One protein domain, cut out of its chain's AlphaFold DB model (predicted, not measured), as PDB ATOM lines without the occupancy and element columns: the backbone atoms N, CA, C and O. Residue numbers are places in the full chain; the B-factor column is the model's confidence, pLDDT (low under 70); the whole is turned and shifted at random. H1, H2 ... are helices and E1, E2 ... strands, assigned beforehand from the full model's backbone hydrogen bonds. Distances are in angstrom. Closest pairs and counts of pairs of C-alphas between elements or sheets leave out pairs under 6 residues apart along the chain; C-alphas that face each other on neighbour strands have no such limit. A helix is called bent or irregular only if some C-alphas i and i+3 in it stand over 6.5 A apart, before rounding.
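This is residues 5 to 182 of the 229 residues of the protein "N-acetyltransferase domain-containing protein" of Volvox carteri f. nagariensis (UniProt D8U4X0). A twisted sheet, E1 E2 E3 E4, is covered on one face by the helical hairpin H1 H2 and on the other by H3, in three layers. The hairpin E5 E6 lies past the sheet's edge, E5 beside E4, with H4 near H3 and E6, while residues 163 to 182, most of H5 among them, stick out as an arm. The printed part has 178 residues, in the order E1 H1 H2 E2 E3 E4 H3 H4 E5 E6 H5, of mixed class. Both sheets are antiparallel, and E2 E3 E4 form a meander, each strand the antiparallel neighbour of the one before. The whole is compact, with a radius of gyration of the C-alphas of 17.0 A, but elongated, spanning 61 by 39 by 34 A.

E1, residues 5 to 7, begins with C-alpha 5 at (-13.734, -5.164, -45.757). H1 is residues 10 to 21, irregular, with C-alphas 11 and 14 7.0 A apart. H2, residues 33 to 48, is 23.9 A long, with a kink of 29 degrees near residue 41. E2 is residues 53 to 62, 28.3 A. E3, residues 65 to 78, 36.2 A, bends by 64 degrees at residue 69. E4, residues 81 to 89, bends by 51 degrees at residue 85. H3 is residues 98 to 113, 23.2 A, and H4 residues 120 to 134. E5 is residues 144 to 149 and E6 residues 152 to 157. H5, residues 162 to 176, ends with C-alpha 176 at (-51.812, 2.834, -54.597).

N 6 and O 57, 3.0 A, are within hydrogen-bond range across E1 and E2, as are N 56 and O 72, 2.8 A, across the hairpin E2 E3, and N 73 and O 86, 2.9 A, across the hairpin E3 E4. H1 and H2 touch, closest at the C-alphas of Arg 10 and Ala 47, 5.9 A, at a shallow tilt of 27 degrees, opposite ways. H1 has a height over the sheet of 8.5 A and H2 of 10.2 A. H3, on the opposite face at 7.4 A, runs slantwise to the strands, 41 degrees from E2 on the local plane. The closest C-alphas of E4 and E5 are those of Lys 81 and Val 148, 5.7 A. In the hairpin E5 E6, N 149 and O 152 are 3.1 A apart, within hydrogen-bond range. H3 and H4 are close but not clearly touching, with the C-alphas of Lys 100 and Leu 127 7.9 A apart. The closest C-alphas of H4 and E6 are those of Val 126 and Trp 153, 7.1 A. H5 touches no helix. Every O i to N i+4 pair is within hydrogen-bond range in H4 and H5, against 6 of 8 in H1, 9 of 12 in H2 and 11 of 12 in H3.

The C-alphas farthest apart, those of Asp 63 and His 180, are 60.9 A apart. The printed part has no cut. The link from H1 to H2, 11 residues, is long. Mean pLDDT of the printed part is 72.9, and residues 111 to 182 are under 70.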
ATOM      1  N   VAL A   5     -12.384  -5.316 -45.202       97.56
ATOM      2  CA  VAL A   5     -13.734  -5.164 -45.757       97.56
ATOM      3  C   VAL A   5     -13.650  -4.352 -47.038       97.56
ATOM      4  O   VAL A   5     -12.959  -3.336 -47.089       97.56
ATOM      5  N   ARG A   6     -14.341  -4.805 -48.084       97.19
ATOM      6  CA  ARG A   6     -14.412  -4.112 -49.375       97.19
ATOM      7  C   ARG A   6     -15.754  -4.341 -50.057       97.19
ATOM      8  O   ARG A   6     -16.519  -5.220 -49.663       97.19
ATOM      9  N   LEU A   7     -16.023  -3.559 -51.102       97.56
ATOM     10  CA  LEU A   7     -17.166  -3.791 -51.984       97.56
ATOM     11  C   LEU A   7     -17.102  -5.201 -52.581       97.56
ATOM     12  O   LEU A   7     -16.027  -5.675 -52.968       97.56
ATOM     13  N   LEU A   8     -18.267  -5.844 -52.641       97.81
ATOM     14  CA  LEU A   8     -18.471  -7.105 -53.342       97.81
ATOM     15  C   LEU A   8     -18.189  -6.888 -54.831       97.81
ATOM     16  O   LEU A   8     -18.768  -5.996 -55.446       97.81
ATOM     17  N   ARG A   9     -17.323  -7.717 -55.408       97.62
ATOM     18  CA  ARG A   9     -17.021  -7.732 -56.841       97.62
ATOM     19  C   ARG A   9     -17.568  -9.002 -57.485       97.62
ATOM     20  O   ARG A   9     -17.991  -9.932 -56.796       97.62
ATOM     21  N   ARG A  10     -17.558  -9.065 -58.819       97.44
ATOM     22  CA  ARG A  10     -18.097 -10.220 -59.557       97.44
ATOM     23  C   ARG A  10     -17.323 -11.506 -59.265       97.44
ATOM     24  O   ARG A  10     -17.935 -12.562 -59.128       97.44
ATOM     25  N   GLU A  11     -16.008 -11.412 -59.096       97.31
ATOM     26  CA  GLU A  11     -15.139 -12.533 -58.731       97.31
ATOM     27  C   GLU A  11     -15.450 -13.125 -57.343       97.31
ATOM     28  O   GLU A  11     -15.213 -14.309 -57.111       97.31
ATOM     29  N   ASP A  12     -16.059 -12.347 -56.442       97.75
ATOM     30  CA  ASP A  12     -16.411 -12.795 -55.091       97.75
ATOM     31  C   ASP A  12     -17.748 -13.538 -55.035       97.75
ATOM     32  O   ASP A  12     -18.025 -14.245 -54.059       97.75
ATOM     33  N   ILE A  13     -18.601 -13.376 -56.055       97.56
ATOM     34  CA  ILE A  13     -19.967 -13.914 -56.069       97.56
ATOM     35  C   ILE A  13     -19.974 -15.420 -55.772       97.56
ATOM     36  O   ILE A  13     -20.711 -15.827 -54.868       97.56
ATOM     37  N   PRO A  14     -19.135 -16.268 -56.406       97.50
ATOM     38  CA  PRO A  14     -19.109 -17.692 -56.086       97.50
ATOM     39  C   PRO A  14     -18.786 -17.973 -54.612       97.50
ATOM     40  O   PRO A  14     -19.382 -18.869 -54.013       97.50
ATOM     41  N   ALA A  15     -17.867 -17.218 -54.005       97.25
ATOM     42  CA  ALA A  15     -17.489 -17.397 -52.606       97.25
ATOM     43  C   ALA A  15     -18.595 -16.929 -51.649       97.25
ATOM     44  O   ALA A  15     -18.968 -17.661 -50.728       97.25
ATOM     45  N   SER A  16     -19.196 -15.772 -51.919       97.38
ATOM     46  CA  SER A  16     -20.326 -15.256 -51.147       97.38
ATOM     47  C   SER A  16     -21.551 -16.181 -51.222       97.38
ATOM     48  O   SER A  16     -22.177 -16.483 -50.201       97.38
ATOM     49  N   LEU A  17     -21.860 -16.731 -52.401       96.50
ATOM     50  CA  LEU A  17     -22.934 -17.714 -52.568       96.50
ATOM     51  C   LEU A  17     -22.670 -19.001 -51.781       96.50
ATOM     52  O   LEU A  17     -23.597 -19.554 -51.183       96.50
ATOM     53  N   ARG A  18     -21.412 -19.465 -51.718       96.25
ATOM     54  CA  ARG A  18     -21.039 -20.602 -50.861       96.25
ATOM     55  C   ARG A  18     -21.319 -20.306 -49.388       96.25
ATOM     56  O   ARG A  18     -21.893 -21.165 -48.721       96.25
ATOM     57  N   LEU A  19     -20.990 -19.109 -48.891       96.12
ATOM     58  CA  LEU A  19     -21.291 -18.730 -47.503       96.12
ATOM     59  C   LEU A  19     -22.791 -18.823 -47.197       96.12
ATOM     60  O   LEU A  19     -23.166 -19.389 -46.172       96.12
ATOM     61  N   HIS A  20     -23.650 -18.347 -48.100       94.88
ATOM     62  CA  HIS A  20     -25.103 -18.456 -47.942       94.88
ATOM     63  C   HIS A  20     -25.581 -19.910 -48.016       94.88
ATOM     64  O   HIS A  20     -26.343 -20.355 -47.161       94.88
ATOM     65  N   LYS A  21     -25.088 -20.696 -48.981       94.56
ATOM     66  CA  LYS A  21     -25.439 -22.119 -49.122       94.56
ATOM     67  C   LYS A  21     -25.144 -22.929 -47.854       94.56
ATOM     68  O   LYS A  21     -25.909 -23.830 -47.520       94.56
ATOM     69  N   PHE A  22     -24.046 -22.623 -47.162       94.44
ATOM     70  CA  PHE A  22     -23.613 -23.338 -45.957       94.44
ATOM     71  C   PHE A  22     -24.009 -22.653 -44.643       94.44
ATOM     72  O   PHE A  22     -23.674 -23.154 -43.567       94.44
ATOM     73  N   ALA A  23     -24.738 -21.537 -44.695       91.88
ATOM     74  CA  ALA A  23     -25.227 -20.872 -43.499       91.88
ATOM     75  C   ALA A  23     -26.273 -21.750 -42.799       91.88
ATOM     76  O   ALA A  23     -27.358 -22.004 -43.329       91.88
ATOM     77  N   LYS A  24     -25.942 -22.197 -41.585       88.25
ATOM     78  CA  LYS A  24     -26.814 -23.018 -40.743       88.25
ATOM     79  C   LYS A  24     -27.127 -22.350 -39.408       88.25
ATOM     80  O   LYS A  24     -26.262 -21.694 -38.821       88.25
ATOM     81  N   HIS A  25     -28.343 -22.589 -38.927       82.94
ATOM     82  CA  HIS A  25     -28.816 -22.300 -37.577       82.94
ATOM     83  C   HIS A  25     -29.509 -23.556 -37.039       82.94
ATOM     84  O   HIS A  25     -30.330 -24.141 -37.739       82.94
ATOM     85  N   ASP A  26     -29.124 -24.016 -35.847       88.00
ATOM     86  CA  ASP A  26     -29.633 -25.253 -35.232       88.00
ATOM     87  C   ASP A  26     -29.614 -26.455 -36.197       88.00
ATOM     88  O   ASP A  26     -30.582 -27.199 -36.340       88.00
ATOM     89  N   SER A  27     -28.496 -26.610 -36.917       86.81
ATOM     90  CA  SER A  27     -28.270 -27.633 -37.954       86.81
ATOM     91  C   SER A  27     -29.172 -27.548 -39.196       86.81
ATOM     92  O   SER A  27     -28.990 -28.333 -40.129       86.81
ATOM     93  N   GLN A  28     -30.079 -26.575 -39.267       87.62
ATOM     94  CA  GLN A  28     -30.924 -26.306 -40.426       87.62
ATOM     95  C   GLN A  28     -30.321 -25.204 -41.294       87.62
ATOM     96  O   GLN A  28     -29.709 -24.264 -40.790       87.62
ATOM     97  N   ASN A  29     -30.493 -25.307 -42.612       88.50
ATOM     98  CA  ASN A  29     -30.067 -24.246 -43.521       88.50
ATOM     99  C   ASN A  29     -30.912 -22.991 -43.269       88.50
ATOM    100  O   ASN A  29     -32.140 -23.057 -43.258       88.50
ATOM    101  N   VAL A  30     -30.243 -21.849 -43.104       88.88
ATOM    102  CA  VAL A  30     -30.902 -20.548 -42.914       88.88
ATOM    103  C   VAL A  30     -31.667 -20.148 -44.175       88.88
ATOM    104  O   VAL A  30     -32.766 -19.599 -44.102       88.88
ATOM    105  N   PHE A  31     -31.099 -20.465 -45.338       87.06
ATOM    106  CA  PHE A  31     -31.649 -20.109 -46.635       87.06
ATOM    107  C   PHE A  31     -32.258 -21.332 -47.319       87.06
ATOM    108  O   PHE A  31     -31.616 -22.373 -47.469       87.06
ATOM    109  N   SER A  32     -33.515 -21.201 -47.747       87.12
ATOM    110  CA  SER A  32     -34.207 -22.251 -48.499       87.12
ATOM    111  C   SER A  32     -33.617 -22.411 -49.904       87.12
ATOM    112  O   SER A  32     -33.065 -21.465 -50.463       87.12
ATOM    113  N   ALA A  33     -33.799 -23.580 -50.526       86.25
ATOM    114  CA  ALA A  33     -33.372 -23.805 -51.912       86.25
ATOM    115  C   ALA A  33     -33.975 -22.775 -52.887       86.25
ATOM    116  O   ALA A  33     -33.284 -22.280 -53.772       86.25
ATOM    117  N   ARG A  34     -35.241 -22.383 -52.669       84.00
ATOM    118  CA  ARG A  34     -35.909 -21.332 -53.449       84.00
ATOM    119  C   ARG A  34     -35.244 -19.967 -53.265       84.00
ATOM    120  O   ARG A  34     -35.102 -19.232 -54.232       84.00
ATOM    121  N   PHE A  35     -34.834 -19.625 -52.044       83.94
ATOM    122  CA  PHE A  35     -34.100 -18.383 -51.801       83.94
ATOM    123  C   PHE A  35     -32.733 -18.401 -52.488       83.94
ATOM    124  O   PHE A  35     -32.367 -17.425 -53.129       83.94
ATOM    125  N   LEU A  36     -32.009 -19.522 -52.414       80.44
ATOM    126  CA  LEU A  36     -30.698 -19.673 -53.050       80.44
ATOM    127  C   LEU A  36     -30.749 -19.561 -54.583       80.44
ATOM    128  O   LEU A  36     -29.765 -19.140 -55.178       80.44
ATOM    129  N   ALA A  37     -31.875 -19.892 -55.221       81.62
ATOM    130  CA  ALA A  37     -32.055 -19.662 -56.655       81.62
ATOM    131  C   ALA A  37     -32.102 -18.162 -57.001       81.62
ATOM    132  O   ALA A  37     -31.514 -17.738 -57.990       81.62
ATOM    133  N   ASN A  38     -32.742 -17.352 -56.153       89.38
ATOM    134  CA  ASN A  38     -32.915 -15.914 -56.387       89.38
ATOM    135  C   ASN A  38     -31.745 -15.075 -55.849       89.38
ATOM    136  O   ASN A  38     -31.537 -13.939 -56.265       89.38
ATOM    137  N   ILE A  39     -30.974 -15.611 -54.898       92.81
ATOM    138  CA  ILE A  39     -29.901 -14.858 -54.249       92.81
ATOM    139  C   ILE A  39     -28.723 -14.581 -55.197       92.81
ATOM    140  O   ILE A  39     -27.986 -13.629 -54.967       92.81
ATOM    141  N   ALA A  40     -28.543 -15.386 -56.251       93.38
ATOM    142  CA  ALA A  40     -27.507 -15.165 -57.258       93.38
ATOM    143  C   ALA A  40     -27.716 -13.835 -57.991       93.38
ATOM    144  O   ALA A  40     -26.804 -13.015 -58.029       93.38
ATOM    145  N   GLU A  41     -28.942 -13.574 -58.452       94.12
ATOM    146  CA  GLU A  41     -29.307 -12.294 -59.065       94.12
ATOM    147  C   GLU A  41     -29.076 -11.126 -58.096       94.12
ATOM    148  O   GLU A  41     -28.490 -10.110 -58.465       94.12
ATOM    149  N   LEU A  42     -29.442 -11.296 -56.819       95.12
ATOM    150  CA  LEU A  42     -29.197 -10.278 -55.797       95.12
ATOM    151  C   LEU A  42     -27.697  -9.967 -55.626       95.12
ATOM    152  O   LEU A  42     -27.338  -8.808 -55.435       95.12
ATOM    153  N   HIS A  43     -26.820 -10.971 -55.707       96.81
ATOM    154  CA  HIS A  43     -25.370 -10.765 -55.636       96.81
ATOM    155  C   HIS A  43     -24.833 -10.019 -56.854       96.81
ATOM    156  O   HIS A  43     -23.970  -9.158 -56.702       96.81
ATOM    157  N   GLU A  44     -25.348 -10.314 -58.046       96.94
ATOM    158  CA  GLU A  44     -24.987  -9.567 -59.250       96.94
ATOM    159  C   GLU A  44     -25.424  -8.104 -59.142       96.94
ATOM    160  O   GLU A  44     -24.646  -7.203 -59.445       96.94
ATOM    161  N   TYR A  45     -26.635  -7.848 -58.643       96.69
ATOM    162  CA  TYR A  45     -27.128  -6.485 -58.436       96.69
ATOM    163  C   TYR A  45     -26.263  -5.751 -57.409       96.69
ATOM    164  O   TYR A  45     -25.897  -4.600 -57.628       96.69
ATOM    165  N   ALA A  46     -25.898  -6.437 -56.326       96.88
ATOM    166  CA  ALA A  46     -25.058  -5.909 -55.261       96.88
ATOM    167  C   ALA A  46     -23.620  -5.605 -55.716       96.88
ATOM    168  O   ALA A  46     -23.046  -4.618 -55.257       96.88
ATOM    169  N   ALA A  47     -23.052  -6.431 -56.600       97.31
ATOM    170  CA  ALA A  47     -21.722  -6.226 -57.172       97.31
ATOM    171  C   ALA A  47     -21.704  -5.089 -58.206       97.31
ATOM    172  O   ALA A  47     -20.738  -4.334 -58.285       97.31
ATOM    173  N   ASP A  48     -22.787  -4.943 -58.969       96.38
ATOM    174  CA  ASP A  48     -22.932  -3.887 -59.975       96.38
ATOM    175  C   ASP A  48     -23.447  -2.555 -59.385       96.38
ATOM    176  O   ASP A  48     -23.500  -1.551 -60.093       96.38
ATOM    177  N   GLY A  49     -23.869  -2.528 -58.113       92.94
ATOM    178  CA  GLY A  49     -24.464  -1.344 -57.480       92.94
ATOM    179  C   GLY A  49     -25.848  -0.966 -58.031       92.94
ATOM    180  O   GLY A  49     -26.206   0.212 -58.060       92.94
ATOM    181  N   ARG A  50     -26.623  -1.940 -58.526       93.12
ATOM    182  CA  ARG A  50     -27.917  -1.712 -59.194       93.12
ATOM    183  C   ARG A  50     -29.058  -1.527 -58.199       93.12
ATOM    184  O   ARG A  50     -29.113  -2.193 -57.171       93.12
ATOM    185  N   SER A  51     -30.017  -0.664 -58.544       91.06
ATOM    186  CA  SER A  51     -31.282  -0.494 -57.803       91.06
ATOM    187  C   SER A  51     -31.102  -0.184 -56.309       91.06
ATOM    188  O   SER A  51     -31.864  -0.669 -55.469       91.06
ATOM    189  N   GLY A  52     -30.052   0.575 -55.977       91.56
ATOM    190  CA  GLY A  52     -29.697   0.906 -54.597       91.56
ATOM    191  C   GLY A  52     -29.163  -0.276 -53.784       91.56
ATOM    192  O   GLY A  52     -28.996  -0.141 -52.577       91.56
ATOM    193  N   VAL A  53     -28.905  -1.437 -54.396       95.19
ATOM    194  CA  VAL A  53     -28.342  -2.614 -53.725       95.19
ATOM    195  C   VAL A  53     -26.822  -2.492 -53.666       95.19
ATOM    196  O   VAL A  53     -26.174  -2.196 -54.668       95.19
ATOM    197  N   ARG A  54     -26.241  -2.766 -52.498       95.94
ATOM    198  CA  ARG A  54     -24.794  -2.772 -52.282       95.94
ATOM    199  C   ARG A  54     -24.359  -4.036 -51.564       95.94
ATOM    200  O   ARG A  54     -24.957  -4.426 -50.559       95.94
ATOM    201  N   GLY A  55     -23.295  -4.648 -52.071       97.25
ATOM    202  CA  GLY A  55     -22.640  -5.785 -51.439       97.25
ATOM    203  C   GLY A  55     -21.319  -5.382 -50.794       97.25
ATOM    204  O   GLY A  55     -20.547  -4.613 -51.366       97.25
ATOM    205  N   LEU A  56     -21.043  -5.941 -49.621       98.19
ATOM    206  CA  LEU A  56     -19.749  -5.891 -48.951       98.19
ATOM    207  C   LEU A  56     -19.276  -7.314 -48.670       98.19
ATOM    208  O   LEU A  56     -20.075  -8.191 -48.329       98.19
ATOM    209  N   VAL A  57     -17.972  -7.532 -48.765       98.44
ATOM    210  CA  VAL A  57     -17.317  -8.776 -48.361       98.44
ATOM    211  C   VAL A  57     -16.218  -8.490 -47.359       98.44
ATOM    212  O   VAL A  57     -15.528  -7.474 -47.440       98.44
ATOM    213  N   ALA A  58     -16.071  -9.403 -46.407       98.25
ATOM    214  CA  ALA A  58     -14.942  -9.450 -45.504       98.25
ATOM    215  C   ALA A  58     -13.995 -10.547 -45.982       98.25
ATOM    216  O   ALA A  58     -14.395 -11.708 -46.102       98.25
ATOM    217  N   CYS A  59     -12.752 -10.163 -46.232       97.94
ATOM    218  CA  CYS A  59     -11.688 -11.019 -46.714       97.94
ATOM    219  C   CYS A  59     -10.660 -11.251 -45.606       97.94
ATOM    220  O   CYS A  59     -10.274 -10.320 -44.896       97.94
ATOM    221  N   ALA A  60     -10.229 -12.496 -45.453       96.25
ATOM    222  CA  ALA A  60      -9.113 -12.868 -44.602       96.25
ATOM    223  C   ALA A  60      -7.947 -13.348 -45.479       96.25
ATOM    224  O   ALA A  60      -8.193 -14.019 -46.480       96.25
ATOM    225  N   PRO A  61      -6.695 -13.051 -45.106       92.75
ATOM    226  CA  PRO A  61      -5.541 -13.533 -45.854       92.75
ATOM    227  C   PRO A  61      -5.423 -15.062 -45.734       92.75
ATOM    228  O   PRO A  61      -5.425 -15.588 -44.616       92.75
ATOM    229  N   PHE A  62      -5.300 -15.766 -46.863       86.75
ATOM    230  CA  PHE A  62      -5.117 -17.220 -46.917       86.75
ATOM    231  C   PHE A  62      -4.211 -17.625 -48.092       86.75
ATOM    232  O   PHE A  62      -4.567 -17.408 -49.241       86.75
ATOM    233  N   ASP A  63      -3.044 -18.219 -47.816       75.69
ATOM    234  CA  ASP A  63      -2.135 -18.810 -48.821       75.69
ATOM    235  C   ASP A  63      -1.945 -17.989 -50.120       75.69
ATOM    236  O   ASP A  63      -1.913 -18.537 -51.220       75.69
ATOM    237  N   ASN A  64      -1.737 -16.672 -49.973       73.38
ATOM    238  CA  ASN A  64      -1.522 -15.663 -51.030       73.38
ATOM    239  C   ASN A  64      -2.772 -15.081 -51.710       73.38
ATOM    240  O   ASN A  64      -2.618 -14.140 -52.486       73.38
ATOM    241  N   ASP A  65      -3.972 -15.546 -51.366       84.62
ATOM    242  CA  ASP A  65      -5.231 -14.976 -51.843       84.62
ATOM    243  C   ASP A  65      -6.098 -14.449 -50.689       84.62
ATOM    244  O   ASP A  65      -6.040 -14.898 -49.540       84.62
ATOM    245  N   ASP A  66      -6.936 -13.467 -51.010       91.25
ATOM    246  CA  ASP A  66      -7.942 -12.945 -50.093       91.25
ATOM    247  C   ASP A  66      -9.166 -13.870 -50.089       91.25
ATOM    248  O   ASP A  66      -9.974 -13.890 -51.023       91.25
ATOM    249  N   GLU A  67      -9.347 -14.624 -49.009       95.75
ATOM    250  CA  GLU A  67     -10.473 -15.534 -48.862       95.75
ATOM    251  C   GLU A  67     -11.701 -14.807 -48.298       95.75
ATOM    252  O   GLU A  67     -11.650 -14.202 -47.227       95.75
ATOM    253  N   VAL A  68     -12.847 -14.902 -48.979       97.75
ATOM    254  CA  VAL A  68     -14.113 -14.332 -48.490       97.75
ATOM    255  C   VAL A  68     -14.641 -15.146 -47.301       97.75
ATOM    256  O   VAL A  68     -15.093 -16.285 -47.442       97.75
ATOM    257  N   VAL A  69     -14.635 -14.528 -46.120       97.44
ATOM    258  CA  VAL A  69     -15.055 -15.129 -44.841       97.44
ATOM    259  C   VAL A  69     -16.366 -14.554 -44.305       97.44
ATOM    260  O   VAL A  69     -16.977 -15.124 -43.397       97.44
ATOM    261  N   GLY A  70     -16.835 -13.446 -44.875       97.50
ATOM    262  CA  GLY A  70     -18.135 -12.863 -44.576       97.50
ATOM    263  C   GLY A  70     -18.682 -12.074 -45.757       97.50
ATOM    264  O   GLY A  70     -17.919 -11.572 -46.578       97.50
ATOM    265  N   ALA A  71     -20.002 -11.965 -45.835       98.19
ATOM    266  CA  ALA A  71     -20.686 -11.177 -46.849       98.19
ATOM    267  C   ALA A  71     -21.909 -10.480 -46.256       98.19
ATOM    268  O   ALA A  71     -22.603 -11.038 -45.400       98.19
ATOM    269  N   LEU A  72     -22.164  -9.266 -46.729       97.88
ATOM    270  CA  LEU A  72     -23.307  -8.441 -46.378       97.88
ATOM    271  C   LEU A  72     -23.919  -7.891 -47.664       97.88
ATOM    272  O   LEU A  72     -23.197  -7.393 -48.525       97.88
ATOM    273  N   ILE A  73     -25.242  -7.940 -47.782       96.75
ATOM    274  CA  ILE A  73     -25.979  -7.236 -48.833       96.75
ATOM    275  C   ILE A  73     -27.044  -6.367 -48.178       96.75
ATOM    276  O   ILE A  73     -27.821  -6.838 -47.345       96.75
ATOM    277  N   ALA A  74     -27.096  -5.104 -48.584       96.38
ATOM    278  CA  ALA A  74     -28.108  -4.152 -48.160       96.38
ATOM    279  C   ALA A  74     -28.675  -3.398 -49.366       96.38
ATOM    280  O   ALA A  74     -28.049  -3.345 -50.424       96.38
ATOM    281  N   GLN A  75     -29.860  -2.820 -49.205       94.75
ATOM    282  CA  GLN A  75     -30.521  -2.021 -50.229       94.75
ATOM    283  C   GLN A  75     -30.997  -0.695 -49.647       94.75
ATOM    284  O   GLN A  75     -31.623  -0.666 -48.592       94.75
ATOM    285  N   TRP A  76     -30.726   0.394 -50.354       91.62
ATOM    286  CA  TRP A  76     -31.301   1.697 -50.064       91.62
ATOM    287  C   TRP A  76     -32.626   1.824 -50.808       91.62
ATOM    288  O   TRP A  76     -32.668   1.708 -52.032       91.62
ATOM    289  N   GLU A  77     -33.707   2.018 -50.059       88.44
ATOM    290  CA  GLU A  77     -35.031   2.309 -50.628       88.44
ATOM    291  C   GLU A  77     -35.203   3.816 -50.869       88.44
ATOM    292  O   GLU A  77     -35.872   4.219 -51.816       88.44
ATOM    293  N   GLU A  78     -34.582   4.628 -50.011       83.94
ATOM    294  CA  GLU A  78     -34.570   6.094 -50.013       83.94
ATOM    295  C   GLU A  78     -33.206   6.569 -49.473       83.94
ATOM    296  O   GLU A  78     -32.483   5.781 -48.854       83.94
ATOM    297  N   ASP A  79     -32.863   7.851 -49.636       79.94
ATOM    298  CA  ASP A  79     -31.546   8.403 -49.250       79.94
ATOM    299  C   ASP A  79     -31.177   8.154 -47.776       79.94
ATOM    300  O   ASP A  79     -30.005   8.031 -47.422       79.94
ATOM    301  N   TYR A  80     -32.183   8.033 -46.908       78.38
ATOM    302  CA  TYR A  80     -32.028   7.854 -45.465       78.38
ATOM    303  C   TYR A  80     -32.467   6.472 -44.961       78.38
ATOM    304  O   TYR A  80     -32.398   6.213 -43.758       78.38
ATOM    305  N   LYS A  81     -32.928   5.580 -45.850       84.75
ATOM    306  CA  LYS A  81     -33.503   4.282 -45.476       84.75
ATOM    307  C   LYS A  81     -32.747   3.137 -46.140       84.75
ATOM    308  O   LYS A  81     -32.934   2.844 -47.320       84.75
ATOM    309  N   CYS A  82     -31.937   2.454 -45.337       89.62
ATOM    310  CA  CYS A  82     -31.199   1.258 -45.729       89.62
ATOM    311  C   CYS A  82     -31.821   0.016 -45.078       89.62
ATOM    312  O   CYS A  82     -32.084   0.010 -43.875       89.62
ATOM    313  N   VAL A  83     -32.043  -1.032 -45.868       91.06
ATOM    314  CA  VAL A  83     -32.546  -2.332 -45.424       91.06
ATOM    315  C   VAL A  83     -31.433  -3.360 -45.568       91.06
ATOM    316  O   VAL A  83     -30.945  -3.624 -46.668       91.06
ATOM    317  N   LEU A  84     -31.047  -3.977 -44.453       93.62
ATOM    318  CA  LEU A  84     -30.144  -5.124 -44.464       93.62
ATOM    319  C   LEU A  84     -30.882  -6.349 -45.024       93.62
ATOM    320  O   LEU A  84     -31.841  -6.827 -44.419       93.62
ATOM    321  N   LEU A  85     -30.429  -6.866 -46.168       93.81
ATOM    322  CA  LEU A  85     -31.049  -8.014 -46.834       93.81
ATOM    323  C   LEU A  85     -30.435  -9.331 -46.355       93.81
ATOM    324  O   LEU A  85     -31.159 -10.250 -45.973       93.81
ATOM    325  N   THR A  86     -29.101  -9.424 -46.353       95.00
ATOM    326  CA  THR A  86     -28.380 -10.603 -45.859       95.00
ATOM    327  C   THR A  86     -27.096 -10.216 -45.134       95.00
ATOM    328  O   THR A  86     -26.436  -9.233 -45.465       95.00
ATOM    329  N   LEU A  87     -26.732 -11.018 -44.133       96.12
ATOM    330  CA  LEU A  87     -25.438 -10.970 -43.463       96.12
ATOM    331  C   LEU A  87     -25.042 -12.394 -43.080       96.12
ATOM    332  O   LEU A  87     -25.752 -13.065 -42.329       96.12
ATOM    333  N   VAL A  88     -23.907 -12.856 -43.593       95.69
ATOM    334  CA  VAL A  88     -23.371 -14.192 -43.328       95.69
ATOM    335  C   VAL A  88     -21.895 -14.112 -42.967       95.69
ATOM    336  O   VAL A  88     -21.128 -13.377 -43.580       95.69
ATOM    337  N   VAL A  89     -21.493 -14.895 -41.966       95.81
ATOM    338  CA  VAL A  89     -20.095 -15.043 -41.543       95.81
ATOM    339  C   VAL A  89     -19.783 -16.525 -41.397       95.81
ATOM    340  O   VAL A  89     -20.558 -17.284 -40.789       95.81
ATOM    341  N   ARG A  90     -18.640 -16.934 -41.950       95.12
ATOM    342  CA  ARG A  90     -18.136 -18.304 -41.869       95.12
ATOM    343  C   ARG A  90     -17.922 -18.719 -40.415       95.12
ATOM    344  O   ARG A  90     -17.538 -17.903 -39.581       95.12
ATOM    345  N   GLY A  91     -18.222 -19.978 -40.098       92.12
ATOM    346  CA  GLY A  91     -18.301 -20.468 -38.716       92.12
ATOM    347  C   GLY A  91     -17.035 -20.238 -37.885       92.12
ATOM    348  O   GLY A  91     -17.123 -19.769 -36.756       92.12
ATOM    349  N   ASP A  92     -15.873 -20.496 -38.476       93.44
ATOM    350  CA  ASP A  92     -14.527 -20.331 -37.907       93.44
ATOM    351  C   ASP A  92     -14.098 -18.861 -37.707       93.44
ATOM    352  O   ASP A  92     -13.181 -18.588 -36.927       93.44
ATOM    353  N   TYR A  93     -14.788 -17.913 -38.350       93.88
ATOM    354  CA  TYR A  93     -14.562 -16.466 -38.224       93.88
ATOM    355  C   TYR A  93     -15.586 -15.755 -37.324       93.88
ATOM    356  O   TYR A  93     -15.497 -14.542 -37.103       93.88
ATOM    357  N   ARG A  94     -16.550 -16.487 -36.755       91.25
ATOM    358  CA  ARG A  94     -17.491 -15.930 -35.770       91.25
ATOM    359  C   ARG A  94     -16.761 -15.552 -34.479       91.25
ATOM    360  O   ARG A  94     -15.731 -16.124 -34.142       91.25
ATOM    361  N   GLY A  95     -17.277 -14.542 -33.777       91.81
ATOM    362  CA  GLY A  95     -16.645 -13.998 -32.565       91.81
ATOM    363  C   GLY A  95     -15.388 -13.154 -32.815       91.81
ATOM    364  O   GLY A  95     -14.842 -12.596 -31.874       91.81
ATOM    365  N   ARG A  96     -14.947 -13.000 -34.073       93.31
ATOM    366  CA  ARG A  96     -13.756 -12.210 -34.444       93.31
ATOM    367  C   ARG A  96     -14.074 -10.789 -34.923       93.31
ATOM    368  O   ARG A  96     -13.252 -10.172 -35.586       93.31
ATOM    369  N   GLY A  97     -15.285 -10.296 -34.670       94.44
ATOM    370  CA  GLY A  97     -15.705  -8.954 -35.087       94.44
ATOM    371  C   GLY A  97     -16.040  -8.782 -36.577       94.44
ATOM    372  O   GLY A  97     -16.431  -7.691 -36.959       94.44
ATOM    373  N   VAL A  98     -15.988  -9.830 -37.412       95.81
ATOM    374  CA  VAL A  98     -16.238  -9.732 -38.871       95.81
ATOM    375  C   VAL A  98     -17.585  -9.083 -39.213       95.81
ATOM    376  O   VAL A  98     -17.656  -8.201 -40.063       95.81
ATOM    377  N   ALA A  99     -18.658  -9.492 -38.529       95.31
ATOM    378  CA  ALA A  99     -19.986  -8.908 -38.724       95.31
ATOM    379  C   ALA A  99     -20.027  -7.420 -38.349       95.31
ATOM    380  O   ALA A  99     -20.657  -6.635 -39.049       95.31
ATOM    381  N   LYS A 100     -19.331  -7.039 -37.268       94.56
ATOM    382  CA  LYS A 100     -19.209  -5.642 -36.844       94.56
ATOM    383  C   LYS A 100     -18.478  -4.835 -37.916       94.56
ATOM    384  O   LYS A 100     -19.020  -3.844 -38.375       94.56
ATOM    385  N   SER A 101     -17.336  -5.314 -38.408       95.94
ATOM    386  CA  SER A 101     -16.580  -4.632 -39.465       95.94
ATOM    387  C   SER A 101     -17.387  -4.440 -40.755       95.94
ATOM    388  O   SER A 101     -17.294  -3.387 -41.379       95.94
ATOM    389  N   LEU A 102     -18.201  -5.428 -41.148       96.50
ATOM    390  CA  LEU A 102     -19.106  -5.306 -42.300       96.50
ATOM    391  C   LEU A 102     -20.173  -4.225 -42.090       96.50
ATOM    392  O   LEU A 102     -20.461  -3.464 -43.012       96.50
ATOM    393  N   LEU A 103     -20.759  -4.158 -40.893       95.38
ATOM    394  CA  LEU A 103     -21.748  -3.138 -40.549       95.38
ATOM    395  C   LEU A 103     -21.107  -1.750 -40.458       95.38
ATOM    396  O   LEU A 103     -21.637  -0.815 -41.042       95.38
ATOM    397  N   ASP A 104     -19.950  -1.615 -39.814       93.81
ATOM    398  CA  ASP A 104     -19.227  -0.343 -39.705       93.81
ATOM    399  C   ASP A 104     -18.887   0.230 -41.091       93.81
ATOM    400  O   ASP A 104     -19.049   1.428 -41.334       93.81
ATOM    401  N   GLU A 105     -18.481  -0.624 -42.037       95.44
ATOM    402  CA  GLU A 105     -18.231  -0.200 -43.416       95.44
ATOM    403  C   GLU A 105     -19.522   0.196 -44.147       95.44
ATOM    404  O   GLU A 105     -19.542   1.195 -44.865       95.44
ATOM    405  N   LEU A 106     -20.630  -0.520 -43.922       93.50
ATOM    406  CA  LEU A 106     -21.942  -0.137 -44.454       93.50
ATOM    407  C   LEU A 106     -22.360   1.260 -43.960       93.50
ATOM    408  O   LEU A 106     -22.841   2.085 -44.739       93.50
ATOM    409  N   LEU A 107     -22.133   1.538 -42.674       89.44
ATOM    410  CA  LEU A 107     -22.416   2.827 -42.047       89.44
ATOM    411  C   LEU A 107     -21.547   3.937 -42.622       89.44
ATOM    412  O   LEU A 107     -22.056   4.994 -42.998       89.44
ATOM    413  N   ARG A 108     -20.243   3.692 -42.746       88.81
ATOM    414  CA  ARG A 108     -19.317   4.634 -43.376       88.81
ATOM    415  C   ARG A 108     -19.762   4.953 -44.800       88.81
ATOM    416  O   ARG A 108     -19.833   6.122 -45.167       88.81
ATOM    417  N   ALA A 109     -20.147   3.931 -45.560       83.88
ATOM    418  CA  ALA A 109     -20.646   4.088 -46.914       83.88
ATOM    419  C   ALA A 109     -21.946   4.910 -46.976       83.88
ATOM    420  O   ALA A 109     -22.099   5.695 -47.903       83.88
ATOM    421  N   SER A 110     -22.851   4.792 -45.994       77.31
ATOM    422  CA  SER A 110     -24.070   5.620 -45.938       77.31
ATOM    423  C   SER A 110     -23.808   7.104 -45.657       77.31
ATOM    424  O   SER A 110     -24.500   7.948 -46.219       77.31
ATOM    425  N   ARG A 111     -22.781   7.433 -44.860       69.56
ATOM    426  CA  ARG A 111     -22.411   8.829 -44.549       69.56
ATOM    427  C   ARG A 111     -21.842   9.576 -45.754       69.56
ATOM    428  O   ARG A 111     -21.936  10.791 -45.825       69.56
ATOM    429  N   VAL A 112     -21.238   8.851 -46.696       61.91
ATOM    430  CA  VAL A 112     -20.720   9.439 -47.940       61.91
ATOM    431  C   VAL A 112     -21.859   9.749 -48.914       61.91
ATOM    432  O   VAL A 112     -21.775  10.717 -49.663       61.91
ATOM    433  N   THR A 113     -22.927   8.949 -48.903       59.69
ATOM    434  CA  THR A 113     -24.061   9.122 -49.822       59.69
ATOM    435  C   THR A 113     -25.107  10.119 -49.313       59.69
ATOM    436  O   THR A 113     -25.831  10.683 -50.126       59.69
ATOM    437  N   GLY A 114     -25.188  10.357 -47.998       50.59
ATOM    438  CA  GLY A 114     -26.119  11.308 -47.389       50.59
ATOM    439  C   GLY A 114     -25.406  12.316 -46.486       50.59
ATOM    440  O   GLY A 114     -24.740  11.922 -45.533       50.59
ATOM    441  N   SER A 115     -25.588  13.613 -46.755       37.38
ATOM    442  CA  SER A 115     -25.176  14.743 -45.901       37.38
ATOM    443  C   SER A 115     -25.861  14.731 -44.522       37.38
ATOM    444  O   SER A 115     -26.699  15.585 -44.234       37.38
ATOM    445  N   ALA A 116     -25.529  13.778 -43.653       43.28
ATOM    446  CA  ALA A 116     -25.942  13.794 -42.255       43.28
ATOM    447  C   ALA A 116     -24.878  13.139 -41.362       43.28
ATOM    448  O   ALA A 116     -24.598  11.943 -41.456       43.28
ATOM    449  N   GLU A 117     -24.299  13.937 -40.467       41.56
ATOM    450  CA  GLU A 117     -23.427  13.468 -39.392       41.56
ATOM    451  C   GLU A 117     -24.220  12.548 -38.453       41.56
ATOM    452  O   GLU A 117     -25.192  12.958 -37.819       41.56
ATOM    453  N   VAL A 118     -23.823  11.279 -38.373       49.56
ATOM    454  CA  VAL A 118     -24.352  10.316 -37.396       49.56
ATOM    455  C   VAL A 118     -23.352  10.239 -36.246       49.56
ATOM    456  O   VAL A 118     -22.167   9.995 -36.489       49.56
ATOM    457  N   SER A 119     -23.815  10.425 -35.008       42.78
ATOM    458  CA  SER A 119     -22.951  10.371 -33.824       42.78
ATOM    459  C   SER A 119     -22.402   8.954 -33.598       42.78
ATOM    460  O   SER A 119     -23.118   7.959 -33.723       42.78
ATOM    461  N   GLU A 120     -21.104   8.847 -33.316       44.88
ATOM    462  CA  GLU A 120     -20.386   7.577 -33.110       44.88
ATOM    463  C   GLU A 120     -20.926   6.788 -31.899       44.88
ATOM    464  O   GLU A 120     -20.999   5.561 -31.923       44.88
ATOM    465  N   THR A 121     -21.446   7.508 -30.905       46.03
ATOM    466  CA  THR A 121     -22.057   6.997 -29.672       46.03
ATOM    467  C   THR A 121     -23.358   6.213 -29.894       46.03
ATOM    468  O   THR A 121     -23.622   5.243 -29.183       46.03
ATOM    469  N   GLU A 122     -24.184   6.580 -30.881       49.09
ATOM    470  CA  GLU A 122     -25.433   5.852 -31.167       49.09
ATOM    471  C   GLU A 122     -25.170   4.488 -31.812       49.09
ATOM    472  O   GLU A 122     -25.833   3.505 -31.474       49.09
ATOM    473  N   VAL A 123     -24.167   4.401 -32.691       47.94
ATOM    474  CA  VAL A 123     -23.742   3.134 -33.305       47.94
ATOM    475  C   VAL A 123     -23.236   2.169 -32.233       47.94
ATOM    476  O   VAL A 123     -23.604   0.992 -32.232       47.94
ATOM    477  N   GLU A 124     -22.443   2.678 -31.291       44.09
ATOM    478  CA  GLU A 124     -21.888   1.884 -30.200       44.09
ATOM    479  C   GLU A 124     -22.988   1.326 -29.288       44.09
ATOM    480  O   GLU A 124     -22.972   0.135 -29.001       44.09
ATOM    481  N   SER A 125     -24.024   2.112 -28.966       44.72
ATOM    482  CA  SER A 125     -25.160   1.645 -28.150       44.72
ATOM    483  C   SER A 125     -25.982   0.516 -28.795       44.72
ATOM    484  O   SER A 125     -26.409  -0.417 -28.117       44.72
ATOM    485  N   VAL A 126     -26.176   0.556 -30.117       48.25
ATOM    486  CA  VAL A 126     -26.939  -0.462 -30.861       48.25
ATOM    487  C   VAL A 126     -26.125  -1.743 -30.995       48.25
ATOM    488  O   VAL A 126     -26.662  -2.847 -30.878       48.25
ATOM    489  N   LEU A 127     -24.818  -1.597 -31.220       45.72
ATOM    490  CA  LEU A 127     -23.880  -2.711 -31.228       45.72
ATOM    491  C   LEU A 127     -23.759  -3.332 -29.837       45.72
ATOM    492  O   LEU A 127     -23.770  -4.552 -29.736       45.72
ATOM    493  N   GLU A 128     -23.715  -2.532 -28.776       44.16
ATOM    494  CA  GLU A 128     -23.647  -3.005 -27.398       44.16
ATOM    495  C   GLU A 128     -24.954  -3.698 -26.986       44.16
ATOM    496  O   GLU A 128     -24.903  -4.793 -26.438       44.16
ATOM    497  N   GLU A 129     -26.132  -3.185 -27.357       44.53
ATOM    498  CA  GLU A 129     -27.406  -3.888 -27.140       44.53
ATOM    499  C   GLU A 129     -27.468  -5.212 -27.930       44.53
ATOM    500  O   GLU A 129     -27.932  -6.234 -27.411       44.53
ATOM    501  N   ALA A 130     -26.949  -5.232 -29.164       40.47
ATOM    502  CA  ALA A 130     -26.840  -6.451 -29.960       40.47
ATOM    503  C   ALA A 130     -25.844  -7.451 -29.343       40.47
ATOM    504  O   ALA A 130     -26.153  -8.639 -29.268       40.47
ATOM    505  N   THR A 131     -24.689  -6.999 -28.850       37.16
ATOM    506  CA  THR A 131     -23.627  -7.827 -28.252       37.16
ATOM    507  C   THR A 131     -23.970  -8.304 -26.832       37.16
ATOM    508  O   THR A 131     -23.729  -9.463 -26.496       37.16
ATOM    509  N   VAL A 132     -24.625  -7.484 -26.009       32.53
ATOM    510  CA  VAL A 132     -25.129  -7.865 -24.674       32.53
ATOM    511  C   VAL A 132     -26.270  -8.885 -24.793       32.53
ATOM    512  O   VAL A 132     -26.373  -9.814 -23.988       32.53
ATOM    513  N   ARG A 133     -27.099  -8.804 -25.844       33.59
ATOM    514  CA  ARG A 133     -28.091  -9.853 -26.147       33.59
ATOM    515  C   ARG A 133     -27.478 -11.108 -26.783       33.59
ATOM    516  O   ARG A 133     -28.042 -12.187 -26.606       33.59
ATOM    517  N   GLN A 134     -26.317 -11.007 -27.440       35.94
ATOM    518  CA  GLN A 134     -25.548 -12.165 -27.929       35.94
ATOM    519  C   GLN A 134     -24.988 -13.039 -26.796       35.94
ATOM    520  O   GLN A 134     -24.805 -14.238 -27.011       35.94
ATOM    521  N   SER A 135     -24.734 -12.488 -25.602       31.88
ATOM    522  CA  SER A 135     -24.169 -13.252 -24.476       31.88
ATOM    523  C   SER A 135     -25.215 -13.989 -23.628       31.88
ATOM    524  O   SER A 135     -24.860 -14.898 -22.881       31.88
ATOM    525  N   THR A 136     -26.503 -13.641 -23.747       34.97
ATOM    526  CA  THR A 136     -27.534 -14.078 -22.787       34.97
ATOM    527  C   THR A 136     -28.555 -15.086 -23.322       34.97
ATOM    528  O   THR A 136     -29.201 -15.751 -22.510       34.97
ATOM    529  N   ARG A 137     -28.709 -15.282 -24.645       33.84
ATOM    530  CA  ARG A 137     -29.607 -16.319 -25.206       33.84
ATOM    531  C   ARG A 137     -29.092 -16.932 -26.511       33.84
ATOM    532  O   ARG A 137     -28.792 -16.241 -27.475       33.84
ATOM    533  N   SER A 138     -29.109 -18.260 -26.563       30.25
ATOM    534  CA  SER A 138     -28.679 -19.144 -27.657       30.25
ATOM    535  C   SER A 138     -29.534 -19.108 -28.940       30.25
ATOM    536  O   SER A 138     -29.355 -19.952 -29.813       30.25
ATOM    537  N   SER A 139     -30.442 -18.141 -29.112       30.62
ATOM    538  CA  SER A 139     -31.315 -18.054 -30.292       30.62
ATOM    539  C   SER A 139     -30.907 -16.895 -31.203       30.62
ATOM    540  O   SER A 139     -31.199 -15.737 -30.906       30.62
ATOM    541  N   TRP A 140     -30.267 -17.206 -32.328       40.81
ATOM    542  CA  TRP A 140     -29.931 -16.222 -33.356       40.81
ATOM    543  C   TRP A 140     -31.075 -16.103 -34.367       40.81
ATOM    544  O   TRP A 140     -31.565 -17.101 -34.890       40.81
ATOM    545  N   TYR A 141     -31.529 -14.880 -34.641       34.16
ATOM    546  CA  TYR A 141     -32.594 -14.628 -35.614       34.16
ATOM    547  C   TYR A 141     -32.015 -14.600 -37.042       34.16
ATOM    548  O   TYR A 141     -31.032 -13.898 -37.275       34.16
ATOM    549  N   PRO A 142     -32.613 -15.319 -38.011       33.56
ATOM    550  CA  PRO A 142     -32.098 -15.423 -39.383       33.56
ATOM    551  C   PRO A 142     -32.280 -14.157 -40.240       33.56
ATOM    552  O   PRO A 142     -31.805 -14.118 -41.372       33.56
ATOM    553  N   TYR A 143     -32.942 -13.121 -39.721       33.84
ATOM    554  CA  TYR A 143     -33.095 -11.825 -40.381       33.84
ATOM    555  C   TYR A 143     -33.135 -10.739 -39.307       33.84
ATOM    556  O   TYR A 143     -33.916 -10.826 -38.355       33.84
ATOM    557  N   CYS A 144     -32.289  -9.726 -39.465       33.00
ATOM    558  CA  CYS A 144     -32.348  -8.495 -38.697       33.00
ATOM    559  C   CYS A 144     -32.858  -7.414 -39.651       33.00
ATOM    560  O   CYS A 144     -32.136  -7.028 -40.567       33.00
ATOM    561  N   ILE A 145     -34.105  -6.968 -39.476       33.62
ATOM    562  CA  ILE A 145     -34.553  -5.740 -40.133       33.62
ATOM    563  C   ILE A 145     -34.019  -4.618 -39.266       33.62
ATOM    564  O   ILE A 145     -34.486  -4.402 -38.145       33.62
ATOM    565  N   ILE A 146     -32.999  -3.959 -39.787       36.44
ATOM    566  CA  ILE A 146     -32.466  -2.766 -39.175       36.44
ATOM    567  C   ILE A 146     -33.106  -1.591 -39.897       36.44
ATOM    568  O   ILE A 146     -32.809  -1.353 -41.064       36.44
ATOM    569  N   GLN A 147     -34.034  -0.909 -39.230       34.75
ATOM    570  CA  GLN A 147     -34.628   0.306 -39.768       34.75
ATOM    571  C   GLN A 147     -33.847   1.504 -39.232       34.75
ATOM    572  O   GLN A 147     -33.813   1.744 -38.021       34.75
ATOM    573  N   VAL A 148     -33.230   2.240 -40.156       35.53
ATOM    574  CA  VAL A 148     -32.603   3.536 -39.895       35.53
ATOM    575  C   VAL A 148     -33.594   4.613 -40.315       35.53
ATOM    576  O   VAL A 148     -33.982   4.684 -41.477       35.53
ATOM    577  N   THR A 149     -34.047   5.420 -39.362       34.62
ATOM    578  CA  THR A 149     -34.885   6.599 -39.627       34.62
ATOM    579  C   THR A 149     -34.373   7.748 -38.775       34.62
ATOM    580  O   THR A 149     -34.305   7.607 -37.556       34.62
ATOM    581  N   ASN A 150     -34.023   8.879 -39.397       34.91
ATOM    582  CA  ASN A 150     -33.538  10.090 -38.716       34.91
ATOM    583  C   ASN A 150     -32.379   9.821 -37.735       34.91
ATOM    584  O   ASN A 150     -32.473  10.170 -36.561       34.91
ATOM    585  N   ASN A 151     -31.324   9.144 -38.199       36.44
ATOM    586  CA  ASN A 151     -30.151   8.746 -37.402       36.44
ATOM    587  C   ASN A 151     -30.436   7.829 -36.193       36.44
ATOM    588  O   ASN A 151     -29.509   7.482 -35.470       36.44
ATOM    589  N   LYS A 152     -31.675   7.350 -36.009       31.98
ATOM    590  CA  LYS A 152     -32.036   6.400 -34.952       31.98
ATOM    591  C   LYS A 152     -32.252   4.998 -35.502       31.98
ATOM    592  O   LYS A 152     -32.961   4.794 -36.490       31.98
ATOM    593  N   TRP A 153     -31.658   4.034 -34.806       40.16
ATOM    594  CA  TRP A 153     -31.753   2.609 -35.092       40.16
ATOM    595  C   TRP A 153     -32.919   2.006 -34.321       40.16
ATOM    596  O   TRP A 153     -33.044   2.205 -33.113       40.16
ATOM    597  N   THR A 154     -33.759   1.230 -35.000       40.44
ATOM    598  CA  THR A 154     -34.763   0.395 -34.332       40.44
ATOM    599  C   THR A 154     -34.554  -1.070 -34.704       40.44
ATOM    600  O   THR A 154     -34.490  -1.432 -35.879       40.44
ATOM    601  N   TYR A 155     -34.397  -1.914 -33.677       32.19
ATOM    602  CA  TYR A 155     -34.194  -3.355 -33.815       32.19
ATOM    603  C   TYR A 155     -35.543  -4.082 -33.840       32.19
ATOM    604  O   TYR A 155     -36.255  -4.129 -32.835       32.19
ATOM    605  N   GLY A 156     -35.885  -4.682 -34.981       35.94
ATOM    606  CA  GLY A 156     -37.066  -5.529 -35.132       35.94
ATOM    607  C   GLY A 156     -36.689  -7.002 -35.279       35.94
ATOM    608  O   GLY A 156     -36.409  -7.462 -36.386       35.94
ATOM    609  N   GLY A 157     -36.704  -7.770 -34.188       29.67
ATOM    610  CA  GLY A 157     -36.539  -9.225 -34.251       29.67
ATOM    611  C   GLY A 157     -37.821  -9.899 -34.751       29.67
ATOM    612  O   GLY A 157     -38.800  -9.969 -34.011       29.67
ATOM    613  N   TYR A 158     -37.833 -10.428 -35.980       42.25
ATOM    614  CA  TYR A 158     -39.035 -11.050 -36.554       42.25
ATOM    615  C   TYR A 158     -38.792 -12.460 -37.077       42.25
ATOM    616  O   TYR A 158     -38.043 -12.679 -38.015       42.25
ATOM    617  N   ARG A 159     -39.503 -13.440 -36.508       33.09
ATOM    618  CA  ARG A 159     -39.360 -14.871 -36.832       33.09
ATOM    619  C   ARG A 159     -40.234 -15.356 -38.003       33.09
ATOM    620  O   ARG A 159     -40.234 -16.551 -38.272       33.09
ATOM    621  N   ARG A 160     -41.018 -14.490 -38.672       34.31
ATOM    622  CA  ARG A 160     -42.022 -14.964 -39.657       34.31
ATOM    623  C   ARG A 160     -42.455 -14.028 -40.795       34.31
ATOM    624  O   ARG A 160     -43.370 -14.397 -41.519       34.31
ATOM    625  N   PHE A 161     -41.838 -12.862 -40.994       35.38
ATOM    626  CA  PHE A 161     -42.477 -11.814 -41.812       35.38
ATOM    627  C   PHE A 161     -41.714 -11.303 -43.036       35.38
ATOM    628  O   PHE A 161     -42.314 -10.562 -43.803       35.38
ATOM    629  N   ALA A 162     -40.477 -11.727 -43.312       39.12
ATOM    630  CA  ALA A 162     -39.730 -11.198 -44.465       39.12
ATOM    631  C   ALA A 162     -40.439 -11.446 -45.818       39.12
ATOM    632  O   ALA A 162     -40.501 -10.556 -46.659       39.12
ATOM    633  N   TYR A 163     -41.078 -12.609 -45.994       36.75
ATOM    634  CA  TYR A 163     -41.856 -12.909 -47.206       36.75
ATOM    635  C   TYR A 163     -43.227 -12.224 -47.241       36.75
ATOM    636  O   TYR A 163     -43.694 -11.842 -48.309       36.75
ATOM    637  N   GLY A 164     -43.860 -12.042 -46.078       34.34
ATOM    638  CA  GLY A 164     -45.123 -11.313 -45.979       34.34
ATOM    639  C   GLY A 164     -44.930  -9.824 -46.240       34.34
ATOM    640  O   GLY A 164     -45.731  -9.225 -46.935       34.34
ATOM    641  N   TYR A 165     -43.847  -9.232 -45.739       42.84
ATOM    642  CA  TYR A 165     -43.591  -7.800 -45.842       42.84
ATOM    643  C   TYR A 165     -43.353  -7.356 -47.286       42.84
ATOM    644  O   TYR A 165     -43.998  -6.415 -47.730       42.84
ATOM    645  N   VAL A 166     -42.516  -8.065 -48.052       45.41
ATOM    646  CA  VAL A 166     -42.270  -7.720 -49.465       45.41
ATOM    647  C   VAL A 166     -43.536  -7.906 -50.308       45.41
ATOM    648  O   VAL A 166     -43.886  -7.013 -51.074       45.41
ATOM    649  N   ALA A 167     -44.278  -9.003 -50.117       45.81
ATOM    650  CA  ALA A 167     -45.530  -9.243 -50.839       45.81
ATOM    651  C   ALA A 167     -46.638  -8.240 -50.460       45.81
ATOM    652  O   ALA A 167     -47.324  -7.723 -51.334       45.81
ATOM    653  N   MET A 168     -46.785  -7.911 -49.171       46.22
ATOM    654  CA  MET A 168     -47.738  -6.900 -48.696       46.22
ATOM    655  C   MET A 168     -47.348  -5.495 -49.152       46.22
ATOM    656  O   MET A 168     -48.221  -4.700 -49.484       46.22
ATOM    657  N   HIS A 169     -46.052  -5.179 -49.194       54.22
ATOM    658  CA  HIS A 169     -45.583  -3.870 -49.632       54.22
ATOM    659  C   HIS A 169     -45.764  -3.680 -51.143       54.22
ATOM    660  O   HIS A 169     -46.202  -2.614 -51.575       54.22
ATOM    661  N   GLN A 170     -45.507  -4.725 -51.935       58.06
ATOM    662  CA  GLN A 170     -45.795  -4.744 -53.371       58.06
ATOM    663  C   GLN A 170     -47.300  -4.647 -53.652       58.06
ATOM    664  O   GLN A 170     -47.704  -3.873 -54.514       58.06
ATOM    665  N   GLU A 171     -48.142  -5.349 -52.888       54.69
ATOM    666  CA  GLU A 171     -49.601  -5.273 -53.030       54.69
ATOM    667  C   GLU A 171     -50.155  -3.898 -52.621       54.69
ATOM    668  O   GLU A 171     -51.007  -3.345 -53.314       54.69
ATOM    669  N   ALA A 172     -49.627  -3.291 -51.555       55.03
ATOM    670  CA  ALA A 172     -49.987  -1.931 -51.156       55.03
ATOM    671  C   ALA A 172     -49.570  -0.890 -52.208       55.03
ATOM    672  O   ALA A 172     -50.320   0.051 -52.467       55.03
ATOM    673  N   ARG A 173     -48.407  -1.068 -52.855       64.44
ATOM    674  CA  ARG A 173     -47.983  -0.235 -53.993       64.44
ATOM    675  C   ARG A 173     -48.904  -0.409 -55.198       64.44
ATOM    676  O   ARG A 173     -49.391   0.587 -55.718       64.44
ATOM    677  N   ARG A 174     -49.240  -1.651 -55.555       67.81
ATOM    678  CA  ARG A 174     -50.181  -1.965 -56.642       67.81
ATOM    679  C   ARG A 174     -51.560  -1.338 -56.417       67.81
ATOM    680  O   ARG A 174     -52.170  -0.828 -57.349       67.81
ATOM    681  N   GLN A 175     -52.052  -1.343 -55.177       62.56
ATOM    682  CA  GLN A 175     -53.321  -0.699 -54.818       62.56
ATOM    683  C   GLN A 175     -53.229   0.835 -54.821       62.56
ATOM    684  O   GLN A 175     -54.219   1.508 -55.104       62.56
ATOM    685  N   ALA A 176     -52.052   1.397 -54.540       60.78
ATOM    686  CA  ALA A 176     -51.812   2.834 -54.597       60.78
ATOM    687  C   ALA A 176     -51.664   3.356 -56.040       60.78
ATOM    688  O   ALA A 176     -52.095   4.472 -56.317       60.78
ATOM    689  N   GLU A 177     -51.138   2.561 -56.973       66.19
ATOM    690  CA  GLU A 177     -50.893   2.958 -58.372       66.19
ATOM    691  C   GLU A 177     -52.159   3.387 -59.147       66.19
ATOM    692  O   GLU A 177     -52.043   4.081 -60.154       66.19
ATOM    693  N   GLY A 178     -53.365   3.073 -58.654       64.62
ATOM    694  CA  GLY A 178     -54.641   3.557 -59.208       64.62
ATOM    695  C   GLY A 178     -55.336   4.678 -58.419       64.62
ATOM    696  O   GLY A 178     -56.401   5.137 -58.830       64.62
ATOM    697  N   ALA A 179     -54.790   5.107 -57.278       59.59
ATOM    698  CA  ALA A 179     -55.437   6.065 -56.377       59.59
ATOM    699  C   ALA A 179     -54.920   7.502 -56.565       59.59
ATOM    700  O   ALA A 179     -53.774   7.728 -56.945       59.59
ATOM    701  N   HIS A 180     -55.752   8.497 -56.240       63.19
ATOM    702  CA  HIS A 180     -55.356   9.911 -56.239       63.19
ATOM    703  C   HIS A 180     -54.196  10.155 -55.238       63.19
ATOM    704  O   HIS A 180     -54.214   9.547 -54.165       63.19
ATOM    705  N   PRO A 181     -53.220  11.054 -55.490       57.72
ATOM    706  CA  PRO A 181     -52.013  11.206 -54.655       57.72
ATOM    707  C   PRO A 181     -52.271  11.433 -53.154       57.72
ATOM    708  O   PRO A 181     -51.565  10.906 -52.295       57.72
ATOM    709  N   SER A 182     -53.345  12.152 -52.814       51.62
ATOM    710  CA  SER A 182     -53.778  12.366 -51.421       51.62
ATOM    711  C   SER A 182     -54.372  11.117 -50.746       51.62
ATOM    712  O   SER A 182     -54.418  11.029 -49.518       51.62
TER     713      SER A 182